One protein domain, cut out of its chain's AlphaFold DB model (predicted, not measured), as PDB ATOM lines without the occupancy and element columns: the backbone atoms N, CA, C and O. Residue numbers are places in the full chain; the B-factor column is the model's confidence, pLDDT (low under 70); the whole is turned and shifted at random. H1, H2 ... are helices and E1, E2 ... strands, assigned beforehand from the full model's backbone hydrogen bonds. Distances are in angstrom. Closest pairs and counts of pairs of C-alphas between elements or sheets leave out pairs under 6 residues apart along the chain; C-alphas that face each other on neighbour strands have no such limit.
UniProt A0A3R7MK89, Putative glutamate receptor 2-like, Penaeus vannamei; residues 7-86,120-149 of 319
ATOM      1  N   ALA A   7     -14.187  36.352 -65.305       76.31
ATOM      2  CA  ALA A   7     -12.981  35.985 -64.566       76.31
ATOM      3  C   ALA A   7     -12.745  34.463 -64.569       76.31
ATOM      4  O   ALA A   7     -11.625  34.011 -64.805       76.31
ATOM      5  N   GLU A   8     -13.798  33.666 -64.371       74.62
ATOM      6  CA  GLU A   8     -13.719  32.202 -64.453       74.62
ATOM      7  C   GLU A   8     -13.377  31.728 -65.869       74.62
ATOM      8  O   GLU A   8     -12.627  30.764 -66.011       74.62
ATOM      9  N   ARG A   9     -13.866  32.418 -66.913       70.75
ATOM     10  CA  ARG A   9     -13.494  32.131 -68.310       70.75
ATOM     11  C   ARG A   9     -12.012  32.366 -68.563       70.75
ATOM     12  O   ARG A   9     -11.352  31.481 -69.090       70.75
ATOM     13  N   LYS A  10     -11.459  33.496 -68.111       74.81
ATOM     14  CA  LYS A  10     -10.018  33.781 -68.245       74.81
ATOM     15  C   LYS A  10      -9.149  32.759 -67.512       74.81
ATOM     16  O   LYS A  10      -8.093  32.363 -68.000       74.81
ATOM     17  N   VAL A  11      -9.596  32.306 -66.341       78.12
ATOM     18  CA  VAL A  11      -8.927  31.225 -65.604       78.12
ATOM     19  C   VAL A  11      -9.019  29.907 -66.375       78.12
ATOM     20  O   VAL A  11      -8.023  29.197 -66.467       78.12
ATOM     21  N   PHE A  12     -10.178  29.598 -66.956       76.25
ATOM     22  CA  PHE A  12     -10.390  28.412 -67.781       76.25
ATOM     23  C   PHE A  12      -9.497  28.412 -69.031       76.25
ATOM     24  O   PHE A  12      -8.799  27.432 -69.272       76.25
ATOM     25  N   GLU A  13      -9.426  29.523 -69.768       73.44
ATOM     26  CA  GLU A  13      -8.550  29.688 -70.939       73.44
ATOM     27  C   GLU A  13      -7.084  29.395 -70.614       73.44
ATOM     28  O   GLU A  13      -6.402  28.707 -71.373       73.44
ATOM     29  N   LYS A  14      -6.609  29.831 -69.442       75.56
ATOM     30  CA  LYS A  14      -5.230  29.598 -68.997       75.56
ATOM     31  C   LYS A  14      -4.859  28.110 -68.920       75.56
ATOM     32  O   LYS A  14      -3.690  27.784 -69.103       75.56
ATOM     33  N   TYR A  15      -5.818  27.214 -68.672       73.38
ATOM     34  CA  TYR A  15      -5.556  25.769 -68.609       73.38
ATOM     35  C   TYR A  15      -5.391  25.121 -69.985       73.38
ATOM     36  O   TYR A  15      -4.737  24.086 -70.092       73.38
ATOM     37  N   PHE A  16      -5.941  25.722 -71.039       70.50
ATOM     38  CA  PHE A  16      -5.891  25.164 -72.396       70.50
ATOM     39  C   PHE A  16      -4.859  25.851 -73.289       70.50
ATOM     40  O   PHE A  16      -4.742  25.519 -74.467       70.50
ATOM     41  N   ILE A  17      -4.065  26.760 -72.720       65.44
ATOM     42  CA  ILE A  17      -2.964  27.447 -73.390       65.44
ATOM     43  C   ILE A  17      -1.632  26.920 -72.831       65.44
ATOM     44  O   ILE A  17      -1.428  26.820 -71.622       65.44
ATOM     45  N   GLY A  18      -0.682  26.596 -73.711       66.94
ATOM     46  CA  GLY A  18       0.685  26.235 -73.320       66.94
ATOM     47  C   GLY A  18       0.905  24.734 -73.100       66.94
ATOM     48  O   GLY A  18       0.522  23.916 -73.924       66.94
ATOM     49  N   LYS A  19       1.612  24.343 -72.031       68.56
ATOM     50  CA  LYS A  19       2.040  22.938 -71.835       68.56
ATOM     51  C   LYS A  19       0.888  21.985 -71.490       68.56
ATOM     52  O   LYS A  19       0.978  20.798 -71.792       68.56
ATOM     53  N   GLU A  20      -0.169  22.500 -70.873       70.75
ATOM     54  CA  GLU A  20      -1.317  21.716 -70.401       70.75
ATOM     55  C   GLU A  20      -2.277  21.312 -71.533       70.75
ATOM     56  O   GLU A  20      -2.971  20.304 -71.402       70.75
ATOM     57  N   SER A  21      -2.250  22.006 -72.682       67.88
ATOM     58  CA  SER A  21      -3.053  21.659 -73.870       67.88
ATOM     59  C   SER A  21      -2.698  20.290 -74.466       67.88
ATOM     60  O   SER A  21      -3.508  19.687 -75.172       67.88
ATOM     61  N   LYS A  22      -1.497  19.784 -74.152       74.56
ATOM     62  CA  LYS A  22      -0.991  18.477 -74.591       74.56
ATOM     63  C   LYS A  22      -1.507  17.308 -73.755       74.56
ATOM     64  O   LYS A  22      -1.307  16.158 -74.146       74.56
ATOM     65  N   LYS A  23      -2.114  17.567 -72.594       84.81
ATOM     66  CA  LYS A  23      -2.691  16.517 -71.748       84.81
ATOM     67  C   LYS A  23      -4.099  16.179 -72.217       84.81
ATOM     68  O   LYS A  23      -4.812  17.049 -72.702       84.81
ATOM     69  N   LYS A  24      -4.506  14.922 -72.042       88.25
ATOM     70  CA  LYS A  24      -5.867  14.479 -72.361       88.25
ATOM     71  C   LYS A  24      -6.837  15.029 -71.315       88.25
ATOM     72  O   LYS A  24      -6.693  14.728 -70.132       88.25
ATOM     73  N   TRP A  25      -7.806  15.826 -71.759       87.94
ATOM     74  CA  TRP A  25      -8.831  16.424 -70.902       87.94
ATOM     75  C   TRP A  25     -10.206  15.893 -71.287       87.94
ATOM     76  O   TRP A  25     -10.582  15.948 -72.455       87.94
ATOM     77  N   LEU A  26     -10.971  15.436 -70.296       89.88
ATOM     78  CA  LEU A  26     -12.388  15.131 -70.451       89.88
ATOM     79  C   LEU A  26     -13.205  16.228 -69.771       89.88
ATOM     80  O   LEU A  26     -13.164  16.372 -68.549       89.88
ATOM     81  N   LEU A  27     -13.937  17.005 -70.560       88.88
ATOM     82  CA  LEU A  27     -14.843  18.025 -70.049       88.88
ATOM     83  C   LEU A  27     -16.256  17.463 -70.004       88.88
ATOM     84  O   LEU A  27     -16.780  17.040 -71.028       88.88
ATOM     85  N   ILE A  28     -16.867  17.468 -68.826       88.94
ATOM     86  CA  ILE A  28     -18.210  16.933 -68.614       88.94
ATOM     87  C   ILE A  28     -19.195  18.096 -68.517       88.94
ATOM     88  O   ILE A  28     -19.026  18.984 -67.678       88.94
ATOM     89  N   PHE A  29     -20.222  18.068 -69.360       84.00
ATOM     90  CA  PHE A  29     -21.306  19.045 -69.390       84.00
ATOM     91  C   PHE A  29     -22.661  18.343 -69.319       84.00
ATOM     92  O   PHE A  29     -22.803  17.207 -69.769       84.00
ATOM     93  N   SER A  30     -23.639  19.033 -68.739       73.62
ATOM     94  CA  SER A  30     -25.039  18.599 -68.685       73.62
ATOM     95  C   SER A  30     -25.927  19.340 -69.688       73.62
ATOM     96  O   SER A  30     -26.950  18.805 -70.086       73.62
ATOM     97  N   ASP A  31     -25.565  20.576 -70.056       70.50
ATOM     98  CA  ASP A  31     -26.208  21.357 -71.118       70.50
ATOM     99  C   ASP A  31     -25.305  22.544 -71.543       70.50
ATOM    100  O   ASP A  31     -24.407  22.952 -70.800       70.50
ATOM    101  N   GLU A  32     -25.539  23.102 -72.734       73.50
ATOM    102  CA  GLU A  32     -24.980  24.362 -73.262       73.50
ATOM    103  C   GLU A  32     -23.438  24.495 -73.364       73.50
ATOM    104  O   GLU A  32     -22.888  25.602 -73.321       73.50
ATOM    105  N   PHE A  33     -22.697  23.404 -73.591       79.38
ATOM    106  CA  PHE A  33     -21.229  23.477 -73.731       79.38
ATOM    107  C   PHE A  33     -20.759  24.381 -74.892       79.38
ATOM    108  O   PHE A  33     -19.684  24.983 -74.819       79.38
ATOM    109  N   LEU A  34     -21.567  24.519 -75.952       77.44
ATOM    110  CA  LEU A  34     -21.241  25.340 -77.124       77.44
ATOM    111  C   LEU A  34     -21.072  26.817 -76.771       77.44
ATOM    112  O   LEU A  34     -20.111  27.442 -77.216       77.44
ATOM    113  N   ARG A  35     -21.957  27.361 -75.926       80.12
ATOM    114  CA  ARG A  35     -21.875  28.755 -75.469       80.12
ATOM    115  C   ARG A  35     -20.658  28.982 -74.581       80.12
ATOM    116  O   ARG A  35     -20.008  30.018 -74.673       80.12
ATOM    117  N   LEU A  36     -20.324  27.998 -73.744       78.62
ATOM    118  CA  LEU A  36     -19.188  28.080 -72.825       78.62
ATOM    119  C   LEU A  36     -17.838  28.018 -73.545       78.62
ATOM    120  O   LEU A  36     -16.899  28.693 -73.132       78.62
ATOM    121  N   LEU A  37     -17.740  27.237 -74.623       81.06
ATOM    122  CA  LEU A  37     -16.503  27.079 -75.390       81.06
ATOM    123  C   LEU A  37     -16.358  28.065 -76.549       81.06
ATOM    124  O   LEU A  37     -15.283  28.119 -77.148       81.06
ATOM    125  N   GLN A  38     -17.396  28.837 -76.877       80.25
ATOM    126  CA  GLN A  38     -17.359  29.845 -77.936       80.25
ATOM    127  C   GLN A  38     -16.210  30.866 -77.791       80.25
ATOM    128  O   GLN A  38     -15.528  31.072 -78.795       80.25
ATOM    129  N   PRO A  39     -15.940  31.471 -76.612       78.75
ATOM    130  CA  PRO A  39     -14.879  32.478 -76.484       78.75
ATOM    131  C   PRO A  39     -13.462  31.882 -76.473       78.75
ATOM    132  O   PRO A  39     -12.497  32.574 -76.778       78.75
ATOM    133  N   VAL A  40     -13.324  30.593 -76.158       81.69
ATOM    134  CA  VAL A  40     -12.024  29.955 -75.920       81.69
ATOM    135  C   VAL A  40     -11.406  29.497 -77.238       81.69
ATOM    136  O   VAL A  40     -11.985  28.653 -77.919       81.69
ATOM    137  N   HIS A  41     -10.207  29.962 -77.593       85.19
ATOM    138  CA  HIS A  41      -9.485  29.396 -78.737       85.19
ATOM    139  C   HIS A  41      -8.963  27.990 -78.411       85.19
ATOM    140  O   HIS A  41      -8.246  27.796 -77.432       85.19
ATOM    141  N   LEU A  42      -9.305  27.011 -79.252       87.75
ATOM    142  CA  LEU A  42      -8.851  25.627 -79.112       87.75
ATOM    143  C   LEU A  42      -8.014  25.235 -80.338       87.75
ATOM    144  O   LEU A  42      -8.600  25.031 -81.400       87.75
ATOM    145  N   PRO A  43      -6.680  25.129 -80.232       87.94
ATOM    146  CA  PRO A  43      -5.819  24.843 -81.379       87.94
ATOM    147  C   PRO A  43      -5.992  23.404 -81.877       87.94
ATOM    148  O   PRO A  43      -6.500  22.545 -81.161       87.94
ATOM    149  N   LEU A  44      -5.552  23.106 -83.101       88.81
ATOM    150  CA  LEU A  44      -5.683  21.775 -83.720       88.81
ATOM    151  C   LEU A  44      -5.127  20.628 -82.865       88.81
ATOM    152  O   LEU A  44      -5.719  19.546 -82.829       88.81
ATOM    153  N   ASP A  45      -4.020  20.872 -82.164       87.00
ATOM    154  CA  ASP A  45      -3.301  19.892 -81.353       87.00
ATOM    155  C   ASP A  45      -3.864  19.705 -79.936       87.00
ATOM    156  O   ASP A  45      -3.325  18.910 -79.164       87.00
ATOM    157  N   ASN A  46      -4.964  20.387 -79.594       88.19
ATOM    158  CA  ASN A  46      -5.602  20.229 -78.292       88.19
ATOM    159  C   ASN A  46      -6.127  18.795 -78.091       88.19
ATOM    160  O   ASN A  46      -6.731  18.200 -78.986       88.19
ATOM    161  N   GLN A  47      -5.946  18.265 -76.887       88.31
ATOM    162  CA  GLN A  47      -6.327  16.900 -76.514       88.31
ATOM    163  C   GLN A  47      -7.625  16.869 -75.682       88.31
ATOM    164  O   GLN A  47      -7.764  16.083 -74.742       88.31
ATOM    165  N   ILE A  48      -8.568  17.765 -75.989       88.69
ATOM    166  CA  ILE A  48      -9.830  17.900 -75.257       88.69
ATOM    167  C   ILE A  48     -10.915  17.042 -75.911       88.69
ATOM    168  O   ILE A  48     -11.182  17.154 -77.111       88.69
ATOM    169  N   THR A  49     -11.593  16.246 -75.090       91.31
ATOM    170  CA  THR A  49     -12.842  15.559 -75.418       91.31
ATOM    171  C   THR A  49     -13.944  16.081 -74.506       91.31
ATOM    172  O   THR A  49     -13.753  16.263 -73.306       91.31
ATOM    173  N   ILE A  50     -15.110  16.341 -75.077       91.88
ATOM    174  CA  ILE A  50     -16.261  16.917 -74.391       91.88
ATOM    175  C   ILE A  50     -17.326  15.830 -74.289       91.88
ATOM    176  O   ILE A  50     -17.820  15.367 -75.309       91.88
ATOM    177  N   ALA A  51     -17.685  15.424 -73.077       92.69
ATOM    178  CA  ALA A  51     -18.822  14.555 -72.815       92.69
ATOM    179  C   ALA A  51     -20.035  15.408 -72.441       92.69
ATOM    180  O   ALA A  51     -20.064  16.025 -71.377       92.69
ATOM    181  N   ASN A  52     -21.028  15.439 -73.323       91.88
ATOM    182  CA  ASN A  52     -22.303  16.093 -73.076       91.88
ATOM    183  C   ASN A  52     -23.342  15.038 -72.690       91.88
ATOM    184  O   ASN A  52     -23.746  14.239 -73.539       91.88
ATOM    185  N   PHE A  53     -23.719  15.015 -71.415       89.81
ATOM    186  CA  PHE A  53     -24.689  14.073 -70.868       89.81
ATOM    187  C   PHE A  53     -26.115  14.525 -71.160       89.81
ATOM    188  O   PHE A  53     -26.411  15.717 -71.176       89.81
ATOM    189  N   THR A  54     -26.997  13.557 -71.375       87.25
ATOM    190  CA  THR A  54     -28.435  13.796 -71.444       87.25
ATOM    191  C   THR A  54     -28.976  14.168 -70.061       87.25
ATOM    192  O   THR A  54     -28.390  13.827 -69.032       87.25
ATOM    193  N   ILE A  55     -30.102  14.886 -70.019       83.81
ATOM    194  CA  ILE A  55     -30.703  15.384 -68.766       83.81
ATOM    195  C   ILE A  55     -31.103  14.229 -67.833       83.81
ATOM    196  O   ILE A  55     -31.001  14.351 -66.614       83.81
ATOM    197  N   ASP A  56     -31.527  13.104 -68.404       83.44
ATOM    198  CA  ASP A  56     -31.863  11.871 -67.687       83.44
ATOM    199  C   ASP A  56     -30.627  11.088 -67.199       83.44
ATOM    200  O   ASP A  56     -30.757  10.181 -66.381       83.44
ATOM    201  N   GLY A  57     -29.422  11.447 -67.659       83.31
ATOM    202  CA  GLY A  57     -28.167  10.779 -67.313       83.31
ATOM    203  C   GLY A  57     -28.017   9.371 -67.899       83.31
ATOM    204  O   GLY A  57     -27.093   8.649 -67.521       83.31
ATOM    205  N   GLU A  58     -28.901   8.971 -68.813       86.44
ATOM    206  CA  GLU A  58     -28.902   7.639 -69.429       86.44
ATOM    207  C   GLU A  58     -27.957   7.544 -70.637       86.44
ATOM    208  O   GLU A  58     -27.594   6.445 -71.069       86.44
ATOM    209  N   GLY A  59     -27.498   8.682 -71.161       89.12
ATOM    210  CA  GLY A  59     -26.556   8.738 -72.266       89.12
ATOM    211  C   GLY A  59     -25.601   9.923 -72.194       89.12
ATOM    212  O   GLY A  59     -25.800  10.900 -71.473       89.12
ATOM    213  N   ALA A  60     -24.530   9.837 -72.975       91.12
ATOM    214  CA  ALA A  60     -23.633  10.951 -73.230       91.12
ATOM    215  C   ALA A  60     -23.163  10.939 -74.680       91.12
ATOM    216  O   ALA A  60     -22.885   9.892 -75.257       91.12
ATOM    217  N   SER A  61     -23.022  12.118 -75.269       91.31
ATOM    218  CA  SER A  61     -22.395  12.299 -76.575       91.31
ATOM    219  C   SER A  61     -20.979  12.834 -76.396       91.31
ATOM    220  O   SER A  61     -20.749  13.732 -75.584       91.31
ATOM    221  N   LEU A  62     -20.022  12.273 -77.136       92.62
ATOM    222  CA  LEU A  62     -18.635  12.720 -77.119       92.62
ATOM    223  C   LEU A  62     -18.363  13.640 -78.304       92.62
ATOM    224  O   LEU A  62     -18.644  13.286 -79.452       92.62
ATOM    225  N   TRP A  63     -17.763  14.789 -78.019       91.44
ATOM    226  CA  TRP A  63     -17.484  15.843 -78.979       91.44
ATOM    227  C   TRP A  63     -16.038  16.307 -78.909       91.44
ATOM    228  O   TRP A  63     -15.390  16.291 -77.863       91.44
ATOM    229  N   GLU A  64     -15.557  16.800 -80.037       91.75
ATOM    230  CA  GLU A  64     -14.303  17.519 -80.161       91.75
ATOM    231  C   GLU A  64     -14.555  18.912 -80.699       91.75
ATOM    232  O   GLU A  64     -15.388  19.108 -81.586       91.75
ATOM    233  N   SER A  65     -13.794  19.873 -80.184       89.94
ATOM    234  CA  SER A  65     -13.835  21.245 -80.658       89.94
ATOM    235  C   SER A  65     -12.431  21.773 -80.910       89.94
ATOM    236  O   SER A  65     -11.533  21.612 -80.081       89.94
ATOM    237  N   TYR A  66     -12.229  22.374 -82.078       90.88
ATOM    238  CA  TYR A  66     -10.931  22.897 -82.486       90.88
ATOM    239  C   TYR A  66     -11.066  23.984 -83.554       90.88
ATOM    240  O   TYR A  66     -12.097  24.134 -84.209       90.88
ATOM    241  N   GLN A  67     -10.003  24.752 -83.727       90.06
ATOM    242  CA  GLN A  67      -9.863  25.829 -84.692       90.06
ATOM    243  C   GLN A  67      -8.477  25.742 -85.320       90.06
ATOM    244  O   GLN A  67      -7.494  25.454 -84.640       90.06
ATOM    245  N   VAL A  68      -8.414  26.006 -86.624       89.44
ATOM    246  CA  VAL A  68      -7.142  26.077 -87.352       89.44
ATOM    247  C   VAL A  68      -6.350  27.310 -86.914       89.44
ATOM    248  O   VAL A  68      -5.156  27.216 -86.653       89.44
ATOM    249  N   SER A  69      -7.046  28.435 -86.746       85.56
ATOM    250  CA  SER A  69      -6.529  29.665 -86.155       85.56
ATOM    251  C   SER A  69      -7.612  30.366 -85.334       85.56
ATOM    252  O   SER A  69      -8.797  30.050 -85.461       85.56
ATOM    253  N   SER A  70      -7.227  31.322 -84.491       82.62
ATOM    254  CA  SER A  70      -8.136  32.055 -83.597       82.62
ATOM    255  C   SER A  70      -9.258  32.791 -84.334       82.62
ATOM    256  O   SER A  70     -10.361  32.906 -83.805       82.62
ATOM    257  N   TYR A  71      -9.001  33.223 -85.568       82.56
ATOM    258  CA  TYR A  71      -9.956  33.905 -86.442       82.56
ATOM    259  C   TYR A  71     -10.826  32.955 -87.281       82.56
ATOM    260  O   TYR A  71     -11.813  33.389 -87.873       82.56
ATOM    261  N   ASN A  72     -10.496  31.662 -87.356       85.81
ATOM    262  CA  ASN A  72     -11.318  30.699 -88.087       85.81
ATOM    263  C   ASN A  72     -12.531  30.260 -87.263       85.81
ATOM    264  O   ASN A  72     -12.480  30.178 -86.034       85.81
ATOM    265  N   ALA A  73     -13.611  29.887 -87.955       85.88
ATOM    266  CA  ALA A  73     -14.776  29.292 -87.317       85.88
ATOM    267  C   ALA A  73     -14.396  28.021 -86.541       85.88
ATOM    268  O   ALA A  73     -13.588  27.198 -86.986       85.88
ATOM    269  N   LYS A  74     -15.008  27.867 -85.366       88.38
ATOM    270  CA  LYS A  74     -14.837  26.700 -84.509       88.38
ATOM    271  C   LYS A  74     -15.466  25.481 -85.160       88.38
ATOM    272  O   LYS A  74     -16.640  25.490 -85.518       88.38
ATOM    273  N   ARG A  75     -14.668  24.431 -85.304       89.94
ATOM    274  CA  ARG A  75     -15.103  23.135 -85.806       89.94
ATOM    275  C   ARG A  75     -15.579  22.306 -84.627       89.94
ATOM    276  O   ARG A  75     -14.961  22.324 -83.560       89.94
ATOM    277  N   LEU A  76     -16.690  21.617 -84.834       89.06
ATOM    278  CA  LEU A  76     -17.311  20.745 -83.856       89.06
ATOM    279  C   LEU A  76     -17.534  19.383 -84.508       89.06
ATOM    280  O   LEU A  76     -18.109  19.310 -85.591       89.06
ATOM    281  N   LEU A  77     -17.064  18.327 -83.852       90.06
ATOM    282  CA  LEU A  77     -17.113  16.971 -84.380       90.06
ATOM    283  C   LEU A  77     -17.650  16.018 -83.318       90.06
ATOM    284  O   LEU A  77     -17.076  15.939 -82.233       90.06
ATOM    285  N   LYS A  78     -18.718  15.278 -83.619       90.25
ATOM    286  CA  LYS A  78     -19.165  14.172 -82.766       90.25
ATOM    287  C   LYS A  78     -18.264  12.967 -83.019       90.25
ATOM    288  O   LYS A  78     -18.120  12.534 -84.158       90.25
ATOM    289  N   VAL A  79     -17.653  12.436 -81.969       92.88
ATOM    290  CA  VAL A  79     -16.629  11.378 -82.073       92.88
ATOM    291  C   VAL A  79     -17.008  10.088 -81.367       92.88
ATOM    292  O   VAL A  79     -16.329   9.077 -81.512       92.88
ATOM    293  N   GLY A  80     -18.089  10.108 -80.599       91.81
ATOM    294  CA  GLY A  80     -18.483   8.966 -79.799       91.81
ATOM    295  C   GLY A  80     -19.796   9.186 -79.077       91.81
ATOM    296  O   GLY A  80     -20.405  10.260 -79.139       91.81
ATOM    297  N   HIS A  81     -20.221   8.151 -78.376       92.69
ATOM    298  CA  HIS A  81     -21.342   8.205 -77.459       92.69
ATOM    299  C   HIS A  81     -21.196   7.117 -76.401       92.69
ATOM    300  O   HIS A  81     -20.548   6.097 -76.612       92.69
ATOM    301  N   TRP A  82     -21.820   7.340 -75.261       92.69
ATOM    302  CA  TRP A  82     -21.968   6.373 -74.194       92.69
ATOM    303  C   TRP A  82     -23.450   6.201 -73.902       92.69
ATOM    304  O   TRP A  82     -24.204   7.174 -73.933       92.69
ATOM    305  N   ARG A  83     -23.859   4.971 -73.609       90.38
ATOM    306  CA  ARG A  83     -25.202   4.660 -73.120       90.38
ATOM    307  C   ARG A  83     -25.104   3.801 -71.879       90.38
ATOM    308  O   ARG A  83     -24.297   2.872 -71.827       90.38
ATOM    309  N   ARG A  84     -25.946   4.098 -70.896       86.94
ATOM    310  CA  ARG A  84     -26.018   3.352 -69.648       86.94
ATOM    311  C   ARG A  84     -26.455   1.908 -69.896       86.94
ATOM    312  O   ARG A  84     -27.310   1.633 -70.738       86.94
ATOM    313  N   ALA A  85     -25.883   0.977 -69.139       80.69
ATOM    314  CA  ALA A  85     -26.329  -0.408 -69.143       80.69
ATOM    315  C   ALA A  85     -27.719  -0.470 -68.500       80.69
ATOM    316  O   ALA A  85     -27.876  -0.196 -67.307       80.69
ATOM    317  N   ARG A  86     -28.743  -0.834 -69.279       68.19
ATOM    318  CA  ARG A  86     -30.053  -1.157 -68.709       68.19
ATOM    319  C   ARG A  86     -29.918  -2.481 -67.963       68.19
ATOM    320  O   ARG A  86     -29.503  -3.476 -68.550       68.19
ATOM    321  N   ALA A 120     -29.046  16.622 -89.513       33.03
ATOM    322  CA  ALA A 120     -28.908  15.197 -89.204       33.03
ATOM    323  C   ALA A 120     -27.472  14.671 -89.433       33.03
ATOM    324  O   ALA A 120     -26.978  13.833 -88.678       33.03
ATOM    325  N   ALA A 121     -26.759  15.202 -90.434       40.62
ATOM    326  CA  ALA A 121     -25.363  14.844 -90.702       40.62
ATOM    327  C   ALA A 121     -24.393  15.282 -89.587       40.62
ATOM    328  O   ALA A 121     -23.375  14.630 -89.382       40.62
ATOM    329  N   LEU A 122     -24.713  16.341 -88.833       45.44
ATOM    330  CA  LEU A 122     -23.907  16.798 -87.691       45.44
ATOM    331  C   LEU A 122     -24.093  15.927 -86.433       45.44
ATOM    332  O   LEU A 122     -23.296  16.018 -85.501       45.44
ATOM    333  N   LEU A 123     -25.136  15.089 -86.399       55.16
ATOM    334  CA  LEU A 123     -25.506  14.258 -85.247       55.16
ATOM    335  C   LEU A 123     -24.987  12.814 -85.332       55.16
ATOM    336  O   LEU A 123     -25.008  12.105 -84.319       55.16
ATOM    337  N   SER A 124     -24.507  12.374 -86.497       70.06
ATOM    338  CA  SER A 124     -23.884  11.058 -86.682       70.06
ATOM    339  C   SER A 124     -22.362  11.143 -86.550       70.06
ATOM    340  O   SER A 124     -21.755  12.178 -86.818       70.06
ATOM    341  N   ILE A 125     -21.736  10.061 -86.077       81.38
ATOM    342  CA  ILE A 125     -20.273   9.982 -86.021       81.38
ATOM    343  C   ILE A 125     -19.777   9.834 -87.468       81.38
ATOM    344  O   ILE A 125     -20.208   8.897 -88.148       81.38
ATOM    345  N   PRO A 126     -18.901  10.727 -87.960       82.19
ATOM    346  CA  PRO A 126     -18.379  10.635 -89.317       82.19
ATOM    347  C   PRO A 126     -17.628   9.321 -89.539       82.19
ATOM    348  O   PRO A 126     -16.947   8.827 -88.637       82.19
ATOM    349  N   LYS A 127     -17.710   8.768 -90.753       79.56
ATOM    350  CA  LYS A 127     -17.082   7.478 -91.105       79.56
ATOM    351  C   LYS A 127     -15.558   7.510 -90.985       79.56
ATOM    352  O   LYS A 127     -14.924   6.471 -90.837       79.56
ATOM    353  N   GLU A 128     -14.973   8.699 -91.063       80.06
ATOM    354  CA  GLU A 128     -13.539   8.944 -90.967       80.06
ATOM    355  C   GLU A 128     -13.020   8.773 -89.530       80.06
ATOM    356  O   GLU A 128     -11.821   8.567 -89.333       80.06
ATOM    357  N   VAL A 129     -13.905   8.838 -88.528       85.38
ATOM    358  CA  VAL A 129     -13.551   8.635 -87.122       85.38
ATOM    359  C   VAL A 129     -13.502   7.138 -86.837       85.38
ATOM    360  O   VAL A 129     -14.523   6.450 -86.810       85.38
ATOM    361  N   LYS A 130     -12.298   6.622 -86.582       88.19
ATOM    362  CA  LYS A 130     -12.128   5.243 -86.125       88.19
ATOM    363  C   LYS A 130     -12.608   5.150 -84.687       88.19
ATOM    364  O   LYS A 130     -12.110   5.871 -83.830       88.19
ATOM    365  N   THR A 131     -13.546   4.256 -84.413       89.00
ATOM    366  CA  THR A 131     -14.109   4.082 -83.073       89.00
ATOM    367  C   THR A 131     -13.778   2.711 -82.499       89.00
ATOM    368  O   THR A 131     -13.599   1.737 -83.229       89.00
ATOM    369  N   ALA A 132     -13.668   2.653 -81.176       90.75
ATOM    370  CA  ALA A 132     -13.540   1.436 -80.396       90.75
ATOM    371  C   ALA A 132     -14.734   1.322 -79.446       90.75
ATOM    372  O   ALA A 132     -15.176   2.317 -78.862       90.75
ATOM    373  N   LEU A 133     -15.238   0.098 -79.301       90.62
ATOM    374  CA  LEU A 133     -16.320  -0.235 -78.389       90.62
ATOM    375  C   LEU A 133     -15.736  -0.740 -77.067       90.62
ATOM    376  O   LEU A 133     -14.946  -1.683 -77.063       90.62
ATOM    377  N   LEU A 134     -16.136  -0.131 -75.955       89.19
ATOM    378  CA  LEU A 134     -15.790  -0.563 -74.606       89.19
ATOM    379  C   LEU A 134     -17.064  -0.851 -73.816       89.19
ATOM    380  O   LEU A 134     -17.900   0.030 -73.620       89.19
ATOM    381  N   THR A 135     -17.187  -2.081 -73.329       88.94
ATOM    382  CA  THR A 135     -18.281  -2.501 -72.448       88.94
ATOM    383  C   THR A 135     -17.832  -2.382 -70.996       88.94
ATOM    384  O   THR A 135     -16.773  -2.884 -70.629       88.94
ATOM    385  N   MET A 136     -18.631  -1.706 -70.175       85.75
ATOM    386  CA  MET A 136     -18.400  -1.474 -68.749       85.75
ATOM    387  C   MET A 136     -19.670  -1.829 -67.967       85.75
ATOM    388  O   MET A 136     -20.769  -1.786 -68.515       85.75
ATOM    389  N   ASP A 137     -19.552  -2.077 -66.662       85.56
ATOM    390  CA  ASP A 137     -20.719  -2.337 -65.799       85.56
ATOM    391  C   ASP A 137     -21.728  -1.177 -65.805       85.56
ATOM    392  O   ASP A 137     -22.932  -1.362 -65.627       85.56
ATOM    393  N   SER A 138     -21.233   0.044 -66.013       82.06
ATOM    394  CA  SER A 138     -22.047   1.252 -66.092       82.06
ATOM    395  C   SER A 138     -22.737   1.430 -67.444       82.06
ATOM    396  O   SER A 138     -23.717   2.170 -67.514       82.06
ATOM    397  N   GLY A 139     -22.268   0.782 -68.513       88.38
ATOM    398  CA  GLY A 139     -22.765   1.012 -69.864       88.38
ATOM    399  C   GLY A 139     -21.784   0.672 -70.969       88.38
ATOM    400  O   GLY A 139     -20.699   0.148 -70.739       88.38
ATOM    401  N   VAL A 140     -22.176   1.001 -72.193       88.88
ATOM    402  CA  VAL A 140     -21.371   0.770 -73.388       88.88
ATOM    403  C   VAL A 140     -20.897   2.108 -73.939       88.88
ATOM    404  O   VAL A 140     -21.691   3.027 -74.146       88.88
ATOM    405  N   LEU A 141     -19.589   2.221 -74.152       91.06
ATOM    406  CA  LEU A 141     -18.912   3.396 -74.674       91.06
ATOM    407  C   LEU A 141     -18.408   3.115 -76.089       91.06
ATOM    408  O   LEU A 141     -17.584   2.229 -76.293       91.06
ATOM    409  N   LEU A 142     -18.834   3.926 -77.047       91.94
ATOM    410  CA  LEU A 142     -18.194   4.041 -78.347       91.94
ATOM    411  C   LEU A 142     -17.345   5.317 -78.353       91.94
ATOM    412  O   LEU A 142     -17.883   6.424 -78.287       91.94
ATOM    413  N   ALA A 143     -16.023   5.175 -78.410       89.44
ATOM    414  CA  ALA A 143     -15.072   6.286 -78.314       89.44
ATOM    415  C   ALA A 143     -14.077   6.283 -79.486       89.44
ATOM    416  O   ALA A 143     -13.837   5.224 -80.068       89.44
ATOM    417  N   PRO A 144     -13.477   7.433 -79.845       89.94
ATOM    418  CA  PRO A 144     -12.445   7.477 -80.875       89.94
ATOM    419  C   PRO A 144     -11.222   6.644 -80.461       89.94
ATOM    420  O   PRO A 144     -10.744   6.741 -79.331       89.94
ATOM    421  N   ALA A 145     -10.721   5.825 -81.386       89.00
ATOM    422  CA  ALA A 145      -9.579   4.935 -81.176       89.00
ATOM    423  C   ALA A 145      -8.234   5.622 -81.469       89.00
ATOM    424  O   ALA A 145      -7.201   5.235 -80.925       89.00
ATOM    425  N   ASP A 146      -8.235   6.623 -82.347       87.62
ATOM    426  CA  ASP A 146      -7.067   7.399 -82.748       87.62
ATOM    427  C   ASP A 146      -6.951   8.720 -81.969       87.62
ATOM    428  O   ASP A 146      -7.919   9.233 -81.398       87.62
ATOM    429  N   ASP A 147      -5.758   9.315 -81.968       86.25
ATOM    430  CA  ASP A 147      -5.548  10.633 -81.363       86.25
ATOM    431  C   ASP A 147      -6.111  11.756 -82.258       86.25
ATOM    432  O   ASP A 147      -5.980  11.688 -83.483       86.25
ATOM    433  N   PRO A 148      -6.647  12.849 -81.677       86.50
ATOM    434  CA  PRO A 148      -7.253  13.943 -82.436       86.50
ATOM    435  C   PRO A 148      -6.380  14.538 -83.539       86.50
ATOM    436  O   PRO A 148      -6.863  14.841 -84.630       86.50
ATOM    437  N   VAL A 149      -5.074  14.634 -83.305       83.56
ATOM    438  CA  VAL A 149      -4.108  15.157 -84.283       83.56
ATOM    439  C   VAL A 149      -4.071  14.317 -85.566       83.56
ATOM    440  O   VAL A 149      -3.833  14.848 -86.649       83.56
TER     441      VAL A 149
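AT A GLANCE: This is residues 7 to 86 and 120 to 149 of the 319 residues of the protein "Putative glutamate receptor 2-like" of Penaeus vannamei (UniProt A0A3R7MK89). One twisted, curling sheet of six strands makes the body, with the short helix H3 over part of one face. H1 and H2 lie off the sheet, H2 beyond the end where E1 begins and H1, joined to H2 by a tight link, with its centre 17.3 A from the mean of the C-alphas, the farthest of the named elements. The printed part has 110 residues, with three named helices and six named strands in the order H1 H2 E1 H3 E2 E3 E4 E5 E6, a mixed class. The mixed sheet runs E1 E2 E3 E4 E6 E5. The whole is compact, with a radius of gyration of the C-alphas of 14.4 A and spans of 41 by 30 by 29 A.

HOW THE PARTS SIT: Look first at E1, residues 25 to 29, and E2, residues 48 to 53, parallel neighbours with N 49 and O 25 2.8 A apart. With H3, residues 33 to 37, they form a strand-helix-strand unit, parallel strands with a helix between, whose crossover is right-handed. H3 is on the sheet at a height of 8.7 A, only just over E2 with 3 of its 5 C-alphas; the closest C-alphas, Phe 33 and Asn 52, are 7.5 A apart. E2, E3 (residues 59 to 66) and E4 (residues 75 to 84) form a meander, each strand the antiparallel neighbour of the one before: find N 50 and O 63 at 2.8 A, and N 62 and O 80 at 2.9 A. Antiparallel to E4 is E6, residues 139 to 144, with N 81 and O 142 2.9 A apart. E6 forms a hairpin with the edge strand E5, residues 131 to 136, with N 134 and O 141 2.8 A apart. H1, residues 7 to 16, and H2, residues 18 to 22, are not on the sheet and are close but not clearly touching, their closest C-alphas, Tyr 15 and Ser 21, 7.1 A apart. Every O i to N i+4 pair is within hydrogen-bond range in H3, 4 of 6 in H1 and 0 of 1 in H2, where 0 of 2 O i to N i+3 pairs are.

IN THESE COORDINATES: Find C-alpha 7 at (-12.981, 35.985, -64.566), where H1 begins its 15.1 A. E4, the longest strand, runs 27.8 A from C-alpha 75 at (-15.103, 23.135, -85.806), and E3 runs 23.4 A. E6 ends at C-alpha 144, (-12.445, 7.477, -80.875).

THE WHOLE: The C-alphas farthest apart, Tyr 71 and Arg 86, are 44.1 A apart. Residues 87 to 119 are not printed, and C-alphas 86 and 120 are 26.2 A apart across the cut. Of the links printed whole, none is long. Look for pLDDT under 70 at residues 17 to 19, 21, 86 and 120 to 123.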